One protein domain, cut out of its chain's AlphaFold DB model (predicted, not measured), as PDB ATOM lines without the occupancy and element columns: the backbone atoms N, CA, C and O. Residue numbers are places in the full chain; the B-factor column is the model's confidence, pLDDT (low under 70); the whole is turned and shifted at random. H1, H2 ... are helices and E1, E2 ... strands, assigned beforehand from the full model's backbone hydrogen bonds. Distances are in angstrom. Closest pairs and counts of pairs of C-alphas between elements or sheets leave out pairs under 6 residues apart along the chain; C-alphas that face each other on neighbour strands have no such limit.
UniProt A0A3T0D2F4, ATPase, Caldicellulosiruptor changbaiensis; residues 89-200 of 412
ATOM      1  N   GLU A  89     302.963 310.985 276.561       67.44
ATOM      2  CA  GLU A  89     302.879 311.106 275.109       67.44
ATOM      3  C   GLU A  89     301.642 310.357 274.598       67.44
ATOM      4  O   GLU A  89     301.541 309.128 274.654       67.44
ATOM      5  N   LYS A  90     300.678 311.134 274.100       78.44
ATOM      6  CA  LYS A  90     299.446 310.619 273.518       78.44
ATOM      7  C   LYS A  90     299.629 310.428 272.022       78.44
ATOM      8  O   LYS A  90     300.004 311.362 271.312       78.44
ATOM      9  N   ILE A  91     299.290 309.244 271.532       80.81
ATOM     10  CA  ILE A  91     299.075 309.017 270.105       80.81
ATOM     11  C   ILE A  91     297.624 309.395 269.827       80.81
ATOM     12  O   ILE A  91     296.718 308.828 270.433       80.81
ATOM     13  N   VAL A  92     297.398 310.378 268.957       82.44
ATOM     14  CA  VAL A  92     296.062 310.931 268.692       82.44
ATOM     15  C   VAL A  92     295.745 310.814 267.209       82.44
ATOM     16  O   VAL A  92     296.545 311.221 266.367       82.44
ATOM     17  N   ASN A  93     294.553 310.318 266.890       82.12
ATOM     18  CA  ASN A  93     293.983 310.406 265.552       82.12
ATOM     19  C   ASN A  93     292.871 311.452 265.585       82.12
ATOM     20  O   ASN A  93     291.748 311.186 266.009       82.12
ATOM     21  N   THR A  94     293.197 312.659 265.126       80.44
ATOM     22  CA  THR A  94     292.290 313.813 265.167       80.44
ATOM     23  C   THR A  94     291.054 313.640 264.290       80.44
ATOM     24  O   THR A  94     290.027 314.239 264.585       80.44
ATOM     25  N   LYS A  95     291.112 312.805 263.242       82.06
ATOM     26  CA  LYS A  95     289.954 312.533 262.375       82.06
ATOM     27  C   LYS A  95     288.909 311.664 263.066       82.06
ATOM     28  O   LYS A  95     287.725 311.833 262.812       82.06
ATOM     29  N   GLN A  96     289.361 310.732 263.901       80.38
ATOM     30  CA  GLN A  96     288.508 309.797 264.634       80.38
ATOM     31  C   GLN A  96     288.323 310.206 266.102       80.38
ATOM     32  O   GLN A  96     287.699 309.475 266.844       80.38
ATOM     33  N   ASN A  97     288.864 311.344 266.551       86.12
ATOM     34  CA  ASN A  97     288.808 311.790 267.952       86.12
ATOM     35  C   ASN A  97     289.212 310.711 268.988       86.12
ATOM     36  O   ASN A  97     288.694 310.681 270.101       86.12
ATOM     37  N   ILE A  98     290.143 309.829 268.623       88.12
ATOM     38  CA  ILE A  98     290.644 308.759 269.494       88.12
ATOM     39  C   ILE A  98     292.062 309.078 269.968       88.12
ATOM     40  O   ILE A  98     292.872 309.639 269.220       88.12
ATOM     41  N   GLU A  99     292.375 308.705 271.210       88.75
ATOM     42  CA  GLU A  99     293.716 308.849 271.792       88.75
ATOM     43  C   GLU A  99     294.177 307.569 272.492       88.75
ATOM     44  O   GLU A  99     293.380 306.805 273.028       88.75
ATOM     45  N   MET A 100     295.485 307.340 272.510       86.50
ATOM     46  CA  MET A 100     296.104 306.180 273.138       86.50
ATOM     47  C   MET A 100     297.353 306.591 273.910       86.50
ATOM     48  O   MET A 100     298.158 307.389 273.431       86.50
ATOM     49  N   THR A 101     297.515 306.028 275.106       86.69
ATOM     50  CA  THR A 101     298.666 306.262 275.991       86.69
ATOM     51  C   THR A 101     299.175 304.948 276.558       86.69
ATOM     52  O   THR A 101     298.398 304.162 277.097       86.69
ATOM     53  N   PHE A 102     300.476 304.698 276.450       86.00
ATOM     54  CA  PHE A 102     301.112 303.539 277.074       86.00
ATOM     55  C   PHE A 102     301.546 303.879 278.495       86.00
ATOM     56  O   PHE A 102     301.993 304.992 278.747       86.00
ATOM     57  N   HIS A 103     301.433 302.923 279.412       88.06
ATOM     58  CA  HIS A 103     301.809 303.141 280.816       88.06
ATOM     59  C   HIS A 103     302.692 302.029 281.393       88.06
ATOM     60  O   HIS A 103     303.409 302.261 282.363       88.06
ATOM     61  N   GLU A 104     302.712 300.840 280.788       90.94
ATOM     62  CA  GLU A 104     303.548 299.727 281.237       90.94
ATOM     63  C   GLU A 104     304.058 298.928 280.038       90.94
ATOM     64  O   GLU A 104     303.326 298.680 279.078       90.94
ATOM     65  N   MET A 105     305.307 298.487 280.121       90.12
ATOM     66  CA  MET A 105     305.899 297.535 279.197       90.12
ATOM     67  C   MET A 105     306.508 296.381 279.985       90.12
ATOM     68  O   MET A 105     307.256 296.595 280.935       90.12
ATOM     69  N   ARG A 106     306.225 295.155 279.558       92.94
ATOM     70  CA  ARG A 106     306.899 293.945 280.010       92.94
ATOM     71  C   ARG A 106     307.614 293.308 278.832       92.94
ATOM     72  O   ARG A 106     306.993 293.018 277.813       92.94
ATOM     73  N   TYR A 107     308.902 293.053 278.989       93.56
ATOM     74  CA  TYR A 107     309.697 292.332 278.005       93.56
ATOM     75  C   TYR A 107     310.290 291.083 278.641       93.56
ATOM     76  O   TYR A 107     310.690 291.103 279.804       93.56
ATOM     77  N   GLU A 108     310.306 289.980 277.907       95.62
ATOM     78  CA  GLU A 108     310.811 288.698 278.377       95.62
ATOM     79  C   GLU A 108     311.456 287.938 277.228       95.62
ATOM     80  O   GLU A 108     310.842 287.758 276.179       95.62
ATOM     81  N   PHE A 109     312.669 287.438 277.444       95.56
ATOM     82  CA  PHE A 109     313.307 286.519 276.514       95.56
ATOM     83  C   PHE A 109     313.959 285.355 277.247       95.56
ATOM     84  O   PHE A 109     314.258 285.422 278.442       95.56
ATOM     85  N   SER A 110     314.169 284.259 276.525       95.31
ATOM     86  CA  SER A 110     314.843 283.076 277.044       95.31
ATOM     87  C   SER A 110     315.784 282.467 276.020       95.31
ATOM     88  O   SER A 110     315.442 282.334 274.843       95.31
ATOM     89  N   LEU A 111     316.968 282.082 276.481       94.12
ATOM     90  CA  LEU A 111     318.043 281.513 275.686       94.12
ATOM     91  C   LEU A 111     318.348 280.096 276.162       94.12
ATOM     92  O   LEU A 111     318.292 279.795 277.354       94.12
ATOM     93  N   LYS A 112     318.725 279.234 275.223       91.69
ATOM     94  CA  LYS A 112     319.183 277.871 275.506       91.69
ATOM     95  C   LYS A 112     320.416 277.570 274.678       91.69
ATOM     96  O   LYS A 112     320.484 277.958 273.512       91.69
ATOM     97  N   GLU A 113     321.355 276.839 275.255       89.44
ATOM     98  CA  GLU A 113     322.524 276.339 274.535       89.44
ATOM     99  C   GLU A 113     322.098 275.403 273.386       89.44
ATOM    100  O   GLU A 113     321.131 274.631 273.500       89.44
ATOM    101  N   LYS A 114     322.793 275.485 272.248       87.50
ATOM    102  CA  LYS A 114     322.599 274.556 271.130       87.50
ATOM    103  C   LYS A 114     323.215 273.198 271.480       87.50
ATOM    104  O   LYS A 114     324.329 273.098 271.974       87.50
ATOM    105  N   LYS A 115     322.494 272.108 271.198       81.88
ATOM    106  CA  LYS A 115     323.040 270.756 271.390       81.88
ATOM    107  C   LYS A 115     324.060 270.451 270.292       81.88
ATOM    108  O   LYS A 115     323.694 270.461 269.121       81.88
ATOM    109  N   GLY A 116     325.294 270.122 270.676       74.31
ATOM    110  CA  GLY A 116     326.324 269.610 269.760       74.31
ATOM    111  C   GLY A 116     326.983 270.653 268.850       74.31
ATOM    112  O   GLY A 116     327.722 270.271 267.950       74.31
ATOM    113  N   ALA A 117     326.731 271.945 269.069       73.94
ATOM    114  CA  ALA A 117     327.399 273.047 268.384       73.94
ATOM    115  C   ALA A 117     327.500 274.255 269.332       73.94
ATOM    116  O   ALA A 117     326.583 274.442 270.133       73.94
ATOM    117  N   PRO A 118     328.562 275.075 269.239       73.81
ATOM    118  CA  PRO A 118     328.683 276.290 270.037       73.81
ATOM    119  C   PRO A 118     327.556 277.294 269.739       73.81
ATOM    120  O   PRO A 118     326.974 277.315 268.645       73.81
ATOM    121  N   GLY A 119     327.257 278.132 270.730       84.12
ATOM    122  CA  GLY A 119     326.245 279.180 270.661       84.12
ATOM    123  C   GLY A 119     324.865 278.797 271.207       84.12
ATOM    124  O   GLY A 119     324.647 277.774 271.860       84.12
ATOM    125  N   PHE A 120     323.892 279.664 270.933       90.62
ATOM    126  CA  PHE A 120     322.581 279.647 271.578       90.62
ATOM    127  C   PHE A 120     321.423 279.639 270.575       90.62
ATOM    128  O   PHE A 120     321.590 279.886 269.377       90.62
ATOM    129  N   LYS A 121     320.223 279.359 271.087       90.94
ATOM    130  CA  LYS A 121     318.940 279.593 270.421       90.94
ATOM    131  C   LYS A 121     318.025 280.430 271.313       90.94
ATOM    132  O   LYS A 121     318.002 280.232 272.529       90.94
ATOM    133  N   ILE A 122     317.246 281.311 270.697       92.56
ATOM    134  CA  ILE A 122     316.146 282.018 271.356       92.56
ATOM    135  C   ILE A 122     314.970 281.035 271.464       92.56
ATOM    136  O   ILE A 122     314.528 280.471 270.463       92.56
ATOM    137  N   VAL A 123     314.510 280.763 272.686       91.81
ATOM    138  CA  VAL A 123     313.385 279.847 272.961       91.81
ATOM    139  C   VAL A 123     312.079 280.612 273.128       91.81
ATOM    140  O   VAL A 123     311.039 280.186 272.621       91.81
ATOM    141  N   ASN A 124     312.150 281.738 273.827       92.12
ATOM    142  CA  ASN A 124     311.043 282.651 274.045       92.12
ATOM    143  C   ASN A 124     311.536 284.079 273.831       92.12
ATOM    144  O   ASN A 124     312.671 284.398 274.176       92.12
ATOM    145  N   ASP A 125     310.675 284.918 273.279       93.25
ATOM    146  CA  ASP A 125     310.921 286.340 273.087       93.25
ATOM    147  C   ASP A 125     309.566 287.021 272.917       93.25
ATOM    148  O   ASP A 125     308.838 286.771 271.950       93.25
ATOM    149  N   CYS A 126     309.175 287.788 273.928       92.94
ATOM    150  CA  CYS A 126     307.842 288.338 274.068       92.94
ATOM    151  C   CYS A 126     307.888 289.759 274.624       92.94
ATOM    152  O   CYS A 126     308.585 290.057 275.593       92.94
ATOM    153  N   LEU A 127     307.088 290.630 274.018       90.25
ATOM    154  CA  LEU A 127     306.864 292.001 274.443       90.25
ATOM    155  C   LEU A 127     305.371 292.199 274.694       90.25
ATOM    156  O   LEU A 127     304.553 291.924 273.821       90.25
ATOM    157  N   LEU A 128     305.021 292.705 275.867       91.06
ATOM    158  CA  LEU A 128     303.667 293.066 276.258       91.06
ATOM    159  C   LEU A 128     303.650 294.542 276.638       91.06
ATOM    160  O   LEU A 128     304.497 295.004 277.396       91.06
ATOM    161  N   GLN A 129     302.697 295.290 276.100       87.94
ATOM    162  CA  GLN A 129     302.601 296.737 276.264       87.94
ATOM    163  C   GLN A 129     301.178 297.090 276.674       87.94
ATOM    164  O   GLN A 129     300.255 296.876 275.889       87.94
ATOM    165  N   LYS A 130     300.984 297.622 277.881       91.00
ATOM    166  CA  LYS A 130     299.665 298.051 278.355       91.00
ATOM    167  C   LYS A 130     299.411 299.505 277.997       91.00
ATOM    168  O   LYS A 130     300.286 300.366 278.138       91.00
ATOM    169  N   PHE A 131     298.185 299.781 277.576       88.94
ATOM    170  CA  PHE A 131     297.751 301.101 277.155       88.94
ATOM    171  C   PHE A 131     296.359 301.450 277.675       88.94
ATOM    172  O   PHE A 131     295.555 300.586 278.019       88.94
ATOM    173  N   LYS A 132     296.080 302.751 277.704       91.19
ATOM    174  CA  LYS A 132     294.749 303.328 277.865       91.19
ATOM    175  C   LYS A 132     294.353 303.949 276.538       91.19
ATOM    176  O   LYS A 132     295.071 304.804 276.022       91.19
ATOM    177  N   PHE A 133     293.239 303.490 275.992       90.12
ATOM    178  CA  PHE A 133     292.652 303.959 274.746       90.12
ATOM    179  C   PHE A 133     291.368 304.715 275.057       90.12
ATOM    180  O   PHE A 133     290.521 304.214 275.788       90.12
ATOM    181  N   LYS A 134     291.226 305.917 274.518       91.00
ATOM    182  CA  LYS A 134     290.009 306.715 274.603       91.00
ATOM    183  C   LYS A 134     289.334 306.695 273.241       91.00
ATOM    184  O   LYS A 134     289.963 307.053 272.243       91.00
ATOM    185  N   ASP A 135     288.081 306.266 273.221       87.50
ATOM    186  CA  ASP A 135     287.275 306.229 272.007       87.50
ATOM    187  C   ASP A 135     286.634 307.591 271.674       87.50
ATOM    188  O   ASP A 135     286.818 308.585 272.380       87.50
ATOM    189  N   GLU A 136     285.888 307.614 270.568       87.50
ATOM    190  CA  GLU A 136     285.164 308.777 270.038       87.50
ATOM    191  C   GLU A 136     284.216 309.415 271.065       87.50
ATOM    192  O   GLU A 136     284.119 310.644 271.127       87.50
ATOM    193  N   ASP A 137     283.577 308.583 271.893       86.25
ATOM    194  CA  ASP A 137     282.622 308.975 272.936       86.25
ATOM    195  C   ASP A 137     283.320 309.418 274.234       86.25
ATOM    196  O   ASP A 137     282.685 309.840 275.204       86.25
ATOM    197  N   GLY A 138     284.651 309.335 274.272       85.19
ATOM    198  CA  GLY A 138     285.477 309.712 275.406       85.19
ATOM    199  C   GLY A 138     285.600 308.645 276.493       85.19
ATOM    200  O   GLY A 138     286.166 308.934 277.553       85.19
ATOM    201  N   LYS A 139     285.121 307.424 276.250       90.75
ATOM    202  CA  LYS A 139     285.252 306.288 277.163       90.75
ATOM    203  C   LYS A 139     286.678 305.748 277.118       90.75
ATOM    204  O   LYS A 139     287.259 305.556 276.053       90.75
ATOM    205  N   ILE A 140     287.234 305.475 278.298       91.38
ATOM    206  CA  ILE A 140     288.579 304.910 278.449       91.38
ATOM    207  C   ILE A 140     288.481 303.386 278.546       91.38
ATOM    208  O   ILE A 140     287.749 302.849 279.377       91.38
ATOM    209  N   ILE A 141     289.242 302.702 277.701       91.69
ATOM    210  CA  ILE A 141     289.386 301.252 277.626       91.69
ATOM    211  C   ILE A 141     290.848 300.921 277.927       91.69
ATOM    212  O   ILE A 141     291.759 301.464 277.299       91.69
ATOM    213  N   GLU A 142     291.081 300.031 278.887       93.31
ATOM    214  CA  GLU A 142     292.410 299.458 279.102       93.31
ATOM    215  C   GLU A 142     292.628 298.291 278.146       93.31
ATOM    216  O   GLU A 142     291.757 297.434 277.977       93.31
ATOM    217  N   GLY A 143     293.792 298.274 277.511       91.44
ATOM    218  CA  GLY A 143     294.164 297.238 276.567       91.44
ATOM    219  C   GLY A 143     295.642 296.897 276.634       91.44
ATOM    220  O   GLY A 143     296.435 297.543 277.323       91.44
ATOM    221  N   GLU A 144     296.018 295.856 275.907       91.31
ATOM    222  CA  GLU A 144     297.396 295.408 275.787       91.31
ATOM    223  C   GLU A 144     297.721 294.981 274.355       91.31
ATOM    224  O   GLU A 144     296.898 294.392 273.651       91.31
ATOM    225  N   ILE A 145     298.945 295.277 273.928       88.19
ATOM    226  CA  ILE A 145     299.530 294.764 272.689       88.19
ATOM    227  C   ILE A 145     300.569 293.725 273.075       88.19
ATOM    228  O   ILE A 145     301.460 294.001 273.880       88.19
ATOM    229  N   ARG A 146     300.469 292.535 272.489       89.88
ATOM    230  CA  ARG A 146     301.421 291.443 272.684       89.88
ATOM    231  C   ARG A 146     302.122 291.147 271.373       89.88
ATOM    232  O   ARG A 146     301.457 290.923 270.368       89.88
ATOM    233  N   LEU A 147     303.446 291.106 271.399       87.75
ATOM    234  CA  LEU A 147     304.292 290.627 270.315       87.75
ATOM    235  C   LEU A 147     305.076 289.412 270.805       87.75
ATOM    236  O   LEU A 147     305.500 289.357 271.960       87.75
ATOM    237  N   SER A 148     305.272 288.434 269.931       89.38
ATOM    238  CA  SER A 148     306.109 287.272 270.218       89.38
ATOM    239  C   SER A 148     306.845 286.804 268.973       89.38
ATOM    240  O   SER A 148     306.290 286.840 267.876       89.38
ATOM    241  N   HIS A 149     308.082 286.352 269.141       86.75
ATOM    242  CA  HIS A 149     308.898 285.802 268.062       86.75
ATOM    243  C   HIS A 149     309.045 284.292 268.245       86.75
ATOM    244  O   HIS A 149     309.519 283.811 269.272       86.75
ATOM    245  N   LYS A 150     308.580 283.520 267.254       78.94
ATOM    246  CA  LYS A 150     308.681 282.053 267.240       78.94
ATOM    247  C   LYS A 150     309.002 281.551 265.840       78.94
ATOM    248  O   LYS A 150     308.244 281.807 264.910       78.94
ATOM    249  N   LYS A 151     310.060 280.735 265.715       70.56
ATOM    250  CA  LYS A 151     310.434 280.033 264.467       70.56
ATOM    251  C   LYS A 151     310.430 280.974 263.253       70.56
ATOM    252  O   LYS A 151     309.700 280.748 262.292       70.56
ATOM    253  N   ASP A 152     311.182 282.064 263.374       72.00
ATOM    254  CA  ASP A 152     311.320 283.148 262.393       72.00
ATOM    255  C   ASP A 152     310.101 284.048 262.188       72.00
ATOM    256  O   ASP A 152     310.247 285.081 261.553       72.00
ATOM    257  N   LYS A 153     308.926 283.740 262.744       79.19
ATOM    258  CA  LYS A 153     307.728 284.576 262.582       79.19
ATOM    259  C   LYS A 153     307.504 285.472 263.791       79.19
ATOM    260  O   LYS A 153     307.603 285.019 264.935       79.19
ATOM    261  N   VAL A 154     307.144 286.725 263.530       81.69
ATOM    262  CA  VAL A 154     306.633 287.642 264.550       81.69
ATOM    263  C   VAL A 154     305.110 287.543 264.555       81.69
ATOM    264  O   VAL A 154     304.457 287.725 263.533       81.69
ATOM    265  N   MET A 155     304.537 287.209 265.705       85.06
ATOM    266  CA  MET A 155     303.093 287.187 265.925       85.06
ATOM    267  C   MET A 155     302.720 288.376 266.798       85.06
ATOM    268  O   MET A 155     303.399 288.628 267.795       85.06
ATOM    269  N   TYR A 156     301.624 289.058 266.469       85.62
ATOM    270  CA  TYR A 156     301.074 290.124 267.298       85.62
ATOM    271  C   TYR A 156     299.600 289.874 267.630       85.62
ATOM    272  O   TYR A 156     298.902 289.148 266.922       85.62
ATOM    273  N   GLY A 157     299.135 290.465 268.726       86.69
ATOM    274  CA  GLY A 157     297.729 290.476 269.114       86.69
ATOM    275  C   GLY A 157     297.407 291.702 269.957       86.69
ATOM    276  O   GLY A 157     298.240 292.147 270.748       86.69
ATOM    277  N   ILE A 158     296.204 292.240 269.775       88.00
ATOM    278  CA  ILE A 158     295.677 293.393 270.510       88.00
ATOM    279  C   ILE A 158     294.490 292.905 271.345       88.00
ATOM    280  O   ILE A 158     293.669 292.125 270.863       88.00
ATOM    281  N   PHE A 159     294.423 293.336 272.603       90.19
ATOM    282  CA  PHE A 159     293.369 292.961 273.543       90.19
ATOM    283  C   PHE A 159     292.840 294.202 274.287       90.19
ATOM    284  O   PHE A 159     293.633 295.106 274.548       90.19
ATOM    285  N   PRO A 160     291.544 294.254 274.669       88.19
ATOM    286  CA  PRO A 160     290.498 293.270 274.365       88.19
ATOM    287  C   PRO A 160     290.166 293.218 272.866       88.19
ATOM    288  O   PRO A 160     290.544 294.103 272.109       88.19
ATOM    289  N   LYS A 161     289.475 292.163 272.423       86.50
ATOM    290  CA  LYS A 161     289.028 292.070 271.026       86.50
ATOM    291  C   LYS A 161     287.915 293.081 270.736       86.50
ATOM    292  O   LYS A 161     287.126 293.390 271.627       86.50
ATOM    293  N   GLY A 162     287.820 293.547 269.496       82.31
ATOM    294  CA  GLY A 162     286.849 294.535 269.018       82.31
ATOM    295  C   GLY A 162     287.378 295.972 268.923       82.31
ATOM    296  O   GLY A 162     286.638 296.854 268.490       82.31
ATOM    297  N   ILE A 163     288.631 296.226 269.314       83.19
ATOM    298  CA  ILE A 163     289.290 297.539 269.175       83.19
ATOM    299  C   ILE A 163     290.477 297.508 268.205       83.19
ATOM    300  O   ILE A 163     291.150 298.524 268.046       83.19
ATOM    301  N   GLU A 164     290.747 296.368 267.564       83.94
ATOM    302  CA  GLU A 164     291.933 296.148 266.736       83.94
ATOM    303  C   GLU A 164     292.012 297.178 265.611       83.94
ATOM    304  O   GLU A 164     293.000 297.896 265.534       83.94
ATOM    305  N   GLU A 165     290.945 297.349 264.825       81.25
ATOM    306  CA  GLU A 165     290.921 298.308 263.711       81.25
ATOM    307  C   GLU A 165     291.181 299.755 264.165       81.25
ATOM    308  O   GLU A 165     291.862 300.519 263.480       81.25
ATOM    309  N   LYS A 166     290.670 300.139 265.345       82.12
ATOM    310  CA  LYS A 166     290.853 301.491 265.902       82.12
ATOM    311  C   LYS A 166     292.272 301.702 266.431       82.12
ATOM    312  O   LYS A 166     292.850 302.767 266.243       82.12
ATOM    313  N   VAL A 167     292.851 300.694 267.078       79.88
ATOM    314  CA  VAL A 167     294.246 300.740 267.548       79.88
ATOM    315  C   VAL A 167     295.213 300.703 266.358       79.88
ATOM    316  O   VAL A 167     296.193 301.447 266.331       79.88
ATOM    317  N   GLU A 168     294.917 299.908 265.332       77.94
ATOM    318  CA  GLU A 168     295.682 299.834 264.084       77.94
ATOM    319  C   GLU A 168     295.599 301.131 263.260       77.94
ATOM    320  O   GLU A 168     296.537 301.456 262.534       77.94
ATOM    321  N   SER A 169     294.531 301.928 263.397       76.88
ATOM    322  CA  SER A 169     294.459 303.258 262.768       76.88
ATOM    323  C   SER A 169     295.390 304.286 263.433       76.88
ATOM    324  O   SER A 169     295.827 305.238 262.782       76.88
ATOM    325  N   LEU A 170     295.711 304.093 264.718       76.00
ATOM    326  CA  LEU A 170     296.631 304.933 265.494       76.00
ATOM    327  C   LEU A 170     298.100 304.535 265.308       76.00
ATOM    328  O   LEU A 170     298.993 305.372 265.442       76.00
ATOM    329  N   ILE A 171     298.356 303.265 265.002       72.56
ATOM    330  CA  ILE A 171     299.692 302.678 264.899       72.56
ATOM    331  C   ILE A 171     299.877 302.191 263.458       72.56
ATOM    332  O   ILE A 171     299.334 301.145 263.118       72.56
ATOM    333  N   PRO A 172     300.642 302.892 262.594       59.22
ATOM    334  CA  PRO A 172     300.823 302.478 261.205       59.22
ATOM    335  C   PRO A 172     301.179 300.984 261.061       59.22
ATOM    336  O   PRO A 172     302.280 300.549 261.398       59.22
ATOM    337  N   LEU A 173     300.245 300.205 260.506       49.44
ATOM    338  CA  LEU A 173     300.332 298.751 260.285       49.44
ATOM    339  C   LEU A 173     301.566 298.291 259.492       49.44
ATOM    340  O   LEU A 173     301.960 297.130 259.596       49.44
ATOM    341  N   LEU A 174     302.190 299.184 258.711       45.41
ATOM    342  CA  LEU A 174     303.395 298.880 257.929       45.41
ATOM    343  C   LEU A 174     304.578 298.421 258.794       45.41
ATOM    344  O   LEU A 174     305.469 297.758 258.278       45.41
ATOM    345  N   TYR A 175     304.585 298.752 260.089       51.38
ATOM    346  CA  TYR A 175     305.610 298.271 261.010       51.38
ATOM    347  C   TYR A 175     305.251 296.894 261.571       51.38
ATOM    348  O   TYR A 175     306.106 296.033 261.595       51.38
ATOM    349  N   LEU A 176     304.000 296.607 261.941       51.41
ATOM    350  CA  LEU A 176     303.638 295.319 262.564       51.41
ATOM    351  C   LEU A 176     303.724 294.105 261.615       51.41
ATOM    352  O   LEU A 176     303.809 292.971 262.083       51.41
ATOM    353  N   LYS A 177     303.743 294.328 260.295       51.78
ATOM    354  CA  LYS A 177     303.894 293.284 259.269       51.78
ATOM    355  C   LYS A 177     305.368 293.007 258.944       51.78
ATOM    356  O   LYS A 177     305.818 293.234 257.825       51.78
ATOM    357  N   MET A 178     306.130 292.519 259.922       57.06
ATOM    358  CA  MET A 178     307.366 291.782 259.633       57.06
ATOM    359  C   MET A 178     307.038 290.294 259.554       57.06
ATOM    360  O   MET A 178     306.794 289.650 260.572       57.06
ATOM    361  N   ASP A 179     307.057 289.746 258.341       59.66
ATOM    362  CA  ASP A 179     306.799 288.320 258.127       59.66
ATOM    363  C   ASP A 179     307.949 287.437 258.634       59.66
ATOM    364  O   ASP A 179     307.736 286.257 258.926       59.66
ATOM    365  N   SER A 180     309.159 288.002 258.764       69.81
ATOM    366  CA  SER A 180     310.329 287.275 259.244       69.81
ATOM    367  C   SER A 180     311.291 288.102 260.104       69.81
ATOM    368  O   SER A 180     311.606 289.253 259.803       69.81
ATOM    369  N   LEU A 181     311.789 287.487 261.178       78.56
ATOM    370  CA  LEU A 181     312.891 287.977 262.006       78.56
ATOM    371  C   LEU A 181     313.898 286.831 262.211       78.56
ATOM    372  O   LEU A 181     313.465 285.761 262.643       78.56
ATOM    373  N   PRO A 182     315.208 287.018 261.943       80.88
ATOM    374  CA  PRO A 182     316.204 285.960 262.116       80.88
ATOM    375  C   PRO A 182     316.228 285.374 263.534       80.88
ATOM    376  O   PRO A 182     316.097 286.103 264.514       80.88
ATOM    377  N   GLN A 183     316.471 284.065 263.659       80.06
ATOM    378  CA  GLN A 183     316.461 283.331 264.942       80.06
ATOM    379  C   GLN A 183     317.490 283.790 265.995       80.06
ATOM    380  O   GLN A 183     317.451 283.302 267.124       80.06
ATOM    381  N   ASN A 184     318.438 284.659 265.637       82.00
ATOM    382  CA  ASN A 184     319.466 285.206 266.530       82.00
ATOM    383  C   ASN A 184     319.232 286.682 266.904       82.00
ATOM    384  O   ASN A 184     320.053 287.252 267.623       82.00
ATOM    385  N   ILE A 185     318.142 287.298 266.435       87.31
ATOM    386  CA  ILE A 185     317.786 288.686 266.745       87.31
ATOM    387  C   ILE A 185     316.550 288.690 267.637       87.31
ATOM    388  O   ILE A 185     315.526 288.116 267.280       87.31
ATOM    389  N   LEU A 186     316.646 289.367 268.778       89.06
ATOM    390  CA  LEU A 186     315.523 289.600 269.676       89.06
ATOM    391  C   LEU A 186     314.608 290.711 269.155       89.06
ATOM    392  O   LEU A 186     315.077 291.696 268.578       89.06
ATOM    393  N   LEU A 187     313.320 290.629 269.479       86.56
ATOM    394  CA  LEU A 187     312.309 291.648 269.225       86.56
ATOM    395  C   LEU A 187     312.798 293.012 269.693       86.56
ATOM    396  O   LEU A 187     312.752 293.952 268.906       86.56
ATOM    397  N   ILE A 188     313.335 293.118 270.914       83.19
ATOM    398  CA  ILE A 188     313.796 294.391 271.496       83.19
ATOM    399  C   ILE A 188     314.907 295.083 270.685       83.19
ATOM    400  O   ILE A 188     315.091 296.289 270.806       83.19
ATOM    401  N   GLN A 189     315.620 294.351 269.824       81.44
ATOM    402  CA  GLN A 189     316.648 294.906 268.940       81.44
ATOM    403  C   GLN A 189     316.077 295.455 267.622       81.44
ATOM    404  O   GLN A 189     316.788 296.124 266.869       81.44
ATOM    405  N   THR A 190     314.827 295.135 267.286       75.94
ATOM    406  CA  THR A 190     314.268 295.424 265.963       75.94
ATOM    407  C   THR A 190     313.841 296.884 265.801       75.94
ATOM    408  O   THR A 190     313.376 297.520 266.745       75.94
ATOM    409  N   PRO A 191     313.887 297.432 264.573       55.25
ATOM    410  CA  PRO A 191     313.327 298.746 264.279       55.25
ATOM    411  C   PRO A 191     311.797 298.770 264.278       55.25
ATOM    412  O   PRO A 191     311.249 299.834 264.042       55.25
ATOM    413  N   LEU A 192     311.084 297.660 264.540       53.94
ATOM    414  CA  LEU A 192     309.620 297.645 264.770       53.94
ATOM    415  C   LEU A 192     309.196 298.651 265.839       53.94
ATOM    416  O   LEU A 192     308.089 299.187 265.847       53.94
ATOM    417  N   PHE A 193     310.154 298.975 266.693       52.34
ATOM    418  CA  PHE A 193     310.113 300.076 267.609       52.34
ATOM    419  C   PHE A 193     310.138 301.447 266.918       52.34
ATOM    420  O   PHE A 193     310.264 302.414 267.625       52.34
ATOM    421  N   PHE A 194     310.008 301.639 265.600       42.12
ATOM    422  CA  PHE A 194     310.119 302.975 264.981       42.12
ATOM    423  C   PHE A 194     308.973 303.913 265.395       42.12
ATOM    424  O   PHE A 194     309.214 305.093 265.636       42.12
ATOM    425  N   ILE A 195     307.755 303.382 265.580       48.09
ATOM    426  CA  ILE A 195     306.638 304.100 266.236       48.09
ATOM    427  C   ILE A 195     306.943 304.298 267.734       48.09
ATOM    428  O   ILE A 195     306.647 305.337 268.318       48.09
ATOM    429  N   TRP A 196     307.621 303.324 268.338       49.28
ATOM    430  CA  TRP A 196     307.944 303.240 269.765       49.28
ATOM    431  C   TRP A 196     309.286 303.893 270.148       49.28
ATOM    432  O   TRP A 196     309.642 303.927 271.316       49.28
ATOM    433  N   ARG A 197     310.044 304.429 269.189       44.41
ATOM    434  CA  ARG A 197     311.352 305.078 269.365       44.41
ATOM    435  C   ARG A 197     311.146 306.489 269.899       44.41
ATOM    436  O   ARG A 197     312.031 307.038 270.547       44.41
ATOM    437  N   ARG A 198     309.936 307.024 269.686       47.72
ATOM    438  CA  ARG A 198     309.368 308.126 270.465       47.72
ATOM    439  C   ARG A 198     309.168 307.710 271.932       47.72
ATOM    440  O   ARG A 198     309.653 308.382 272.833       47.72
ATOM    441  N   LEU A 199     308.638 306.505 272.163       49.94
ATOM    442  CA  LEU A 199     308.378 305.908 273.480       49.94
ATOM    443  C   LEU A 199     309.553 305.049 274.026       49.94
ATOM    444  O   LEU A 199     309.454 303.856 274.289       49.94
ATOM    445  N   THR A 200     310.669 305.709 274.331       52.88
ATOM    446  CA  THR A 200     311.554 305.463 275.503       52.88
ATOM    447  C   THR A 200     312.345 304.153 275.746       52.88
ATOM    448  O   THR A 200     313.289 304.228 276.536       52.88
TER     449      THR A 200
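AT A GLANCE: This is residues 89 to 200 of the 412 residues of the protein "ATPase" of Caldicellulosiruptor changbaiensis (UniProt A0A3T0D2F4). One long antiparallel sheet of five strands is curled like part of a barrel, its E2 and E3 hairpin making most of the length. H1 packs on the sheet near one end, and the loosely built stretch with H2 and H3 follows it. The printed part has 112 residues, in the order E1 E2 E3 E4 E5 H1 H2 H3, with sheet order E1 - E2 - E3 - E4 - E5. The class is mixed, helices and strands; the whole is only just loose, close to compact, with a radius of gyration of the C-alphas of 16.1 A, and spans 59 by 26 by 22 A, a rod.

IN THESE COORDINATES: E1 is residues 91 to 93, starting at C-alpha 91 (299.075, 309.017, 270.105). E2, residues 98 to 113, is 45.7 A long and bends by 55 degrees at residue 103. E3, 120 to 134, is 42.5 A, E4, 140 to 150, 32.4 A and E5, 153 to 159, 19.9 A. H1 is residues 164 to 170, H2 173 to 176 and H3 191 to 194, ending at C-alpha 194 (310.119, 302.975, 264.981).

HOW THE PARTS SIT: The strands form a meander, each the antiparallel neighbour of the one before, twisted. N 91 and O 100 of E1 and E2 are 2.9 A apart, N 108 and O 126 of E2 and E3 2.9 A, N 129 and O 145 of E3 and E4 2.8 A, and N 146 and O 157 of E4 and E5 2.9 A, each within hydrogen-bond range. H1 is on the sheet; its closest C-alphas to edge strand E1 are Leu 170 and Asn 93, 6.1 A. H2 and H3 only just touch, with 3 pairs of C-alphas within 8 A, closest Tyr 175 and Leu 192, 5.5 A. In H1, 2 of 3 O i to N i+4 pairs are within range; H2 and H3 are too short for one.

THE WHOLE: The C-alphas of Gly 116 and Asp 137, the two farthest apart, are 58.9 A apart. The printed part has no cut. The link H2 to H3, 14 residues, is long. Confidence is under 70 at residue 89, residues 172 to 180 and 191 to 200.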